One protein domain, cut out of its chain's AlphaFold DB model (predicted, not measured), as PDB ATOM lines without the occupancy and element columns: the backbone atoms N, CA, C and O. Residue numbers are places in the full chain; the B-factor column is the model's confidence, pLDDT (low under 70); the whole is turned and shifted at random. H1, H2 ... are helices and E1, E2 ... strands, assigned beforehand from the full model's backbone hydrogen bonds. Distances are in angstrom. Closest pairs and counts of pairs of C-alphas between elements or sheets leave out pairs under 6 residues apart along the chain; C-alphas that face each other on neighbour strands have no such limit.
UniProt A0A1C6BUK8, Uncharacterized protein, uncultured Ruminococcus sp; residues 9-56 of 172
ATOM      1  N   CYS A   9     240.467 217.932 293.527       84.62
ATOM      2  CA  CYS A   9     240.177 217.427 292.197       84.62
ATOM      3  C   CYS A   9     239.928 218.611 291.261       84.62
ATOM      4  O   CYS A   9     239.377 219.632 291.676       84.62
ATOM      5  N   VAL A  10     240.377 218.479 290.015       87.44
ATOM      6  CA  VAL A  10     240.168 219.472 288.957       87.44
ATOM      7  C   VAL A  10     239.144 218.895 288.000       87.44
ATOM      8  O   VAL A  10     239.356 217.798 287.485       87.44
ATOM      9  N   PHE A  11     238.065 219.632 287.785       86.69
ATOM     10  CA  PHE A  11     236.919 219.196 287.006       86.69
ATOM     11  C   PHE A  11     236.625 220.179 285.878       86.69
ATOM     12  O   PHE A  11     236.734 221.401 286.037       86.69
ATOM     13  N   ASN A  12     236.239 219.639 284.731       87.75
ATOM     14  CA  ASN A  12     235.565 220.392 283.689       87.75
ATOM     15  C   ASN A  12     234.086 220.568 284.046       87.75
ATOM     16  O   ASN A  12     233.552 219.895 284.926       87.75
ATOM     17  N   GLN A  13     233.405 221.466 283.341       86.38
ATOM     18  CA  GLN A  13     231.968 221.632 283.512       86.38
ATOM     19  C   GLN A  13     231.198 220.368 283.130       86.38
ATOM     20  O   GLN A  13     230.239 220.055 283.814       86.38
ATOM     21  N   ASP A  14     231.606 219.634 282.093       86.56
ATOM     22  CA  ASP A  14     230.972 218.365 281.696       86.56
ATOM     23  C   ASP A  14     231.262 217.195 282.650       86.56
ATOM     24  O   ASP A  14     230.608 216.162 282.551       86.56
ATOM     25  N   ASP A  15     232.193 217.356 283.597       84.00
ATOM     26  CA  ASP A  15     232.390 216.389 284.682       84.00
ATOM     27  C   ASP A  15     231.414 216.613 285.858       84.00
ATOM     28  O   ASP A  15     231.267 215.731 286.702       84.00
ATOM     29  N   ILE A  16     230.794 217.799 285.950       78.44
ATOM     30  CA  ILE A  16     229.927 218.211 287.072       78.44
ATOM     31  C   ILE A  16     228.471 218.386 286.625       78.44
ATOM     32  O   ILE A  16     227.569 217.993 287.352       78.44
ATOM     33  N   TYR A  17     228.254 218.990 285.455       79.56
ATOM     34  CA  TYR A  17     226.961 219.454 284.958       79.56
ATOM     35  C   TYR A  17     226.526 218.658 283.724       79.56
ATOM     36  O   TYR A  17     227.291 218.529 282.766       79.56
ATOM     37  N   ASP A  18     225.261 218.227 283.688       80.50
ATOM     38  CA  ASP A  18     224.667 217.514 282.543       80.50
ATOM     39  C   ASP A  18     224.736 218.305 281.221       80.50
ATOM     40  O   ASP A  18     224.828 217.723 280.137       80.50
ATOM     41  N   ASP A  19     224.668 219.638 281.289       83.75
ATOM     42  CA  ASP A  19     224.773 220.554 280.146       83.75
ATOM     43  C   ASP A  19     226.164 221.198 280.004       83.75
ATOM     44  O   ASP A  19     226.345 222.143 279.226       83.75
ATOM     45  N   GLY A  20     227.146 220.679 280.745       82.25
ATOM     46  CA  GLY A  20     228.516 221.161 280.767       82.25
ATOM     47  C   GLY A  20     229.277 220.947 279.457       82.25
ATOM     48  O   GLY A  20     228.828 220.297 278.511       82.25
ATOM     49  N   SER A  21     230.477 221.522 279.392       85.81
ATOM     50  CA  SER A  21     231.383 221.359 278.254       85.81
ATOM     51  C   SER A  21     232.837 221.284 278.702       85.81
ATOM     52  O   SER A  21     233.188 221.766 279.784       85.81
ATOM     53  N   GLU A  22     233.694 220.732 277.840       90.25
ATOM     54  CA  GLU A  22     235.138 220.743 278.062       90.25
ATOM     55  C   GLU A  22     235.608 222.177 278.349       90.25
ATOM     56  O   GLU A  22     235.342 223.116 277.591       90.25
ATOM     57  N   THR A  23     236.290 222.352 279.479       90.88
ATOM     58  CA  THR A  23     236.562 223.675 280.038       90.88
ATOM     59  C   THR A  23     238.048 224.021 279.900       90.88
ATOM     60  O   THR A  23     238.907 223.195 280.214       90.88
ATOM     61  N   PRO A  24     238.411 225.244 279.463       91.56
ATOM     62  CA  PRO A  24     239.804 225.681 279.458       91.56
ATOM     63  C   PRO A  24     240.434 225.578 280.852       91.56
ATOM     64  O   PRO A  24     239.796 225.900 281.848       91.56
ATOM     65  N   ALA A  25     241.722 225.232 280.939       87.50
ATOM     66  CA  ALA A  25     242.393 224.951 282.217       87.50
ATOM     67  C   ALA A  25     242.287 226.057 283.296       87.50
ATOM     68  O   ALA A  25     242.371 225.770 284.484       87.50
ATOM     69  N   LEU A  26     242.123 227.326 282.904       87.75
ATOM     70  CA  LEU A  26     241.971 228.454 283.840       87.75
ATOM     71  C   LEU A  26     240.539 228.637 284.365       87.75
ATOM     72  O   LEU A  26     240.327 229.410 285.295       87.75
ATOM     73  N   GLU A  27     239.578 227.964 283.744       87.00
ATOM     74  CA  GLU A  27     238.151 228.015 284.054       87.00
ATOM     75  C   GLU A  27     237.664 226.712 284.710       87.00
ATOM     76  O   GLU A  27     236.523 226.652 285.156       87.00
ATOM     77  N   GLN A  28     238.529 225.691 284.795       88.31
ATOM     78  CA  GLN A  28     238.242 224.431 285.479       88.31
ATOM     79  C   GLN A  28     237.951 224.660 286.965       88.31
ATOM     80  O   GLN A  28     238.600 225.472 287.635       88.31
ATOM     81  N   GLU A  29     236.987 223.911 287.492       87.69
ATOM     82  CA  GLU A  29     236.610 223.991 288.896       87.69
ATOM     83  C   GLU A  29     237.559 223.142 289.746       87.69
ATOM     84  O   GLU A  29     237.881 222.002 289.414       87.69
ATOM     85  N   ILE A  30     238.024 223.714 290.861       86.38
ATOM     86  CA  ILE A  30     238.865 223.018 291.835       86.38
ATOM     87  C   ILE A  30     238.012 222.736 293.066       86.38
ATOM     88  O   ILE A  30     237.665 223.657 293.809       86.38
ATOM     89  N   LEU A  31     237.712 221.463 293.303       80.88
ATOM     90  CA  LEU A  31     236.945 221.019 294.461       80.88
ATOM     91  C   LEU A  31     237.854 220.323 295.467       80.88
ATOM     92  O   LEU A  31     238.697 219.508 295.100       80.88
ATOM     93  N   ALA A  32     237.674 220.625 296.753       78.81
ATOM     94  CA  ALA A  32     238.290 219.834 297.812       78.81
ATOM     95  C   ALA A  32     237.640 218.444 297.856       78.81
ATOM     96  O   ALA A  32     236.420 218.345 297.769       78.81
ATOM     97  N   GLU A  33     238.440 217.391 298.032       74.94
ATOM     98  CA  GLU A  33     237.986 215.991 297.968       74.94
ATOM     99  C   GLU A  33     236.761 215.729 298.859       74.94
ATOM    100  O   GLU A  33     235.788 215.128 298.418       74.94
ATOM    101  N   TYR A  34     236.745 216.268 300.081       69.62
ATOM    102  CA  TYR A  34     235.636 216.076 301.019       69.62
ATOM    103  C   TYR A  34     234.301 216.684 300.554       69.62
ATOM    104  O   TYR A  34     233.265 216.295 301.076       69.62
ATOM    105  N   LEU A  35     234.289 217.622 299.598       70.25
ATOM    106  CA  LEU A  35     233.042 218.161 299.033       70.25
ATOM    107  C   LEU A  35     232.357 217.173 298.081       70.25
ATOM    108  O   LEU A  35     231.190 217.366 297.765       70.25
ATOM    109  N   TYR A  36     233.073 216.129 297.656       62.50
ATOM    110  CA  TYR A  36     232.567 215.066 296.789       62.50
ATOM    111  C   TYR A  36     232.579 213.681 297.470       62.50
ATOM    112  O   TYR A  36     231.836 212.792 297.081       62.50
ATOM    113  N   PHE A  37     233.386 213.476 298.521       54.62
ATOM    114  CA  PHE A  37     233.646 212.141 299.088       54.62
ATOM    115  C   PHE A  37     232.631 211.637 300.134       54.62
ATOM    116  O   PHE A  37     232.768 210.508 300.601       54.62
ATOM    117  N   PHE A  38     231.643 212.434 300.563       50.56
ATOM    118  CA  PHE A  38     230.792 212.010 301.687       50.56
ATOM    119  C   PHE A  38     229.732 210.957 301.348       50.56
ATOM    120  O   PHE A  38     229.299 210.274 302.271       50.56
ATOM    121  N   GLU A  39     229.407 210.715 300.075       47.91
ATOM    122  CA  GLU A  39     228.582 209.575 299.656       47.91
ATOM    123  C   GLU A  39     229.103 209.011 298.328       47.91
ATOM    124  O   GLU A  39     229.215 209.722 297.339       47.91
ATOM    125  N   PHE A  40     229.427 207.713 298.310       41.47
ATOM    126  CA  PHE A  40     229.770 206.938 297.106       41.47
ATOM    127  C   PHE A  40     228.531 206.626 296.237       41.47
ATOM    128  O   PHE A  40     228.531 205.634 295.509       41.47
ATOM    129  N   ASP A  41     227.481 207.440 296.339       49.75
ATOM    130  CA  ASP A  41     226.267 207.340 295.533       49.75
ATOM    131  C   ASP A  41     226.205 208.519 294.540       49.75
ATOM    132  O   ASP A  41     226.882 209.540 294.717       49.75
ATOM    133  N   ASP A  42     225.420 208.345 293.472       53.19
ATOM    134  CA  ASP A  42     225.249 209.267 292.326       53.19
ATOM    135  C   ASP A  42     224.928 210.726 292.745       53.19
ATOM    136  O   ASP A  42     225.201 211.663 292.003       53.19
ATOM    137  N   ASP A  43     224.436 210.936 293.972       60.88
ATOM    138  CA  ASP A  43     223.902 212.207 294.485       60.88
ATOM    139  C   ASP A  43     224.977 213.183 295.040       60.88
ATOM    140  O   ASP A  43     224.671 214.264 295.558       60.88
ATOM    141  N   SER A  44     226.266 212.831 294.989       62.75
ATOM    142  CA  SER A  44     227.352 213.670 295.537       62.75
ATOM    143  C   SER A  44     227.604 214.959 294.737       62.75
ATOM    144  O   SER A  44     227.914 215.995 295.339       62.75
ATOM    145  N   LEU A  45     227.424 214.942 293.409       68.88
ATOM    146  CA  LEU A  45     227.465 216.163 292.586       68.88
ATOM    147  C   LEU A  45     226.258 217.067 292.868       68.88
ATOM    148  O   LEU A  45     226.446 218.274 293.035       68.88
ATOM    149  N   ASP A  46     225.067 216.496 293.070       74.25
ATOM    150  CA  ASP A  46     223.854 217.246 293.428       74.25
ATOM    151  C   ASP A  46     224.047 218.061 294.717       74.25
ATOM    152  O   ASP A  46     223.631 219.220 294.823       74.25
ATOM    153  N   LYS A  47     224.747 217.493 295.708       75.06
ATOM    154  CA  LYS A  47     225.084 218.192 296.959       75.06
ATOM    155  C   LYS A  47     226.041 219.365 296.731       75.06
ATOM    156  O   LYS A  47     225.863 220.422 297.350       75.06
ATOM    157  N   TYR A  48     227.027 219.225 295.841       79.38
ATOM    158  CA  TYR A  48     227.915 220.330 295.467       79.38
ATOM    159  C   TYR A  48     227.168 221.435 294.709       79.38
ATOM    160  O   TYR A  48     227.326 222.618 295.031       79.38
ATOM    161  N   GLU A  49     226.309 221.079 293.755       80.25
ATOM    162  CA  GLU A  49     225.473 222.047 293.045       80.25
ATOM    163  C   GLU A  49     224.552 222.810 293.996       80.25
ATOM    164  O   GLU A  49     224.474 224.044 293.945       80.25
ATOM    165  N   MET A  50     223.908 222.094 294.919       82.31
ATOM    166  CA  MET A  50     223.064 222.690 295.945       82.31
ATOM    167  C   MET A  50     223.858 223.667 296.816       82.31
ATOM    168  O   MET A  50     223.406 224.794 297.043       82.31
ATOM    169  N   LEU A  51     225.062 223.286 297.251       84.94
ATOM    170  CA  LEU A  51     225.954 224.170 297.995       84.94
ATOM    171  C   LEU A  51     226.275 225.441 297.192       84.94
ATOM    172  O   LEU A  51     226.117 226.553 297.709       84.94
ATOM    173  N   LYS A  52     226.674 225.296 295.921       85.19
ATOM    174  CA  LYS A  52     226.998 226.418 295.026       85.19
ATOM    175  C   LYS A  52     225.801 227.350 294.884       85.19
ATOM    176  O   LYS A  52     225.941 228.551 295.114       85.19
ATOM    177  N   TYR A  53     224.617 226.804 294.604       86.06
ATOM    178  CA  TYR A  53     223.366 227.555 294.497       86.06
ATOM    179  C   TYR A  53     223.066 228.355 295.771       86.06
ATOM    180  O   TYR A  53     222.783 229.554 295.712       86.06
ATOM    181  N   ARG A  54     223.200 227.729 296.945       84.44
ATOM    182  CA  ARG A  54     222.968 228.373 298.248       84.44
ATOM    183  C   ARG A  54     223.969 229.485 298.551       84.44
ATOM    184  O   ARG A  54     223.650 230.368 299.352       84.44
ATOM    185  N   GLN A  55     225.156 229.461 297.954       89.44
ATOM    186  CA  GLN A  55     226.203 230.462 298.159       89.44
ATOM    187  C   GLN A  55     226.129 231.649 297.180       89.44
ATOM    188  O   GLN A  55     226.785 232.667 297.424       89.44
ATOM    189  N   ILE A  56     225.319 231.575 296.113       88.50
ATOM    190  CA  ILE A  56     225.216 232.634 295.094       88.50
ATOM    191  C   ILE A  56     224.899 233.992 295.735       88.50
ATOM    192  O   ILE A  56     223.968 234.148 296.524       88.50
TER     193      ILE A  56
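This is residues 9 to 56 of the 172 residues of an uncharacterized protein of uncultured Ruminococcus sp (UniProt A0A1C6BUK8). With little regular structure, this is a short two-stranded hairpin, E1 and E2, joined by a wide loop, residues 12 to 28, and followed by a long link to a single helix, H1. The printed part has 48 residues, with 19 in named elements, in the order E1, E2, H1; the class is mixed, and the sheet E1 - E2 is antiparallel. It is compact, with a radius of gyration of the C-alphas of 10.8 A, and spans 28 by 22 by 19 A.

E1 is residues 9 to 11, from C-alpha 9 at (240.177, 217.427, 292.197). E2 is residues 29 to 32, 10.0 A long. H1 is residues 44 to 55, 17.0 A long, ending at C-alpha 55 at (226.203, 230.462, 298.159).

E1 and E2 form a hairpin, antiparallel at 154 degrees. N 9 and O 31 are within hydrogen-bond range at 2.8 A. E1 and H1 are apart. In H1 every O i to N i+4 pair is within hydrogen-bond range.

The C-alphas farthest apart, of Leu 26 and Asp 41, are 28.8 A apart. The printed part has no cut; both links are long. The pLDDT is under 70 at residue 34 and residues 36 to 45.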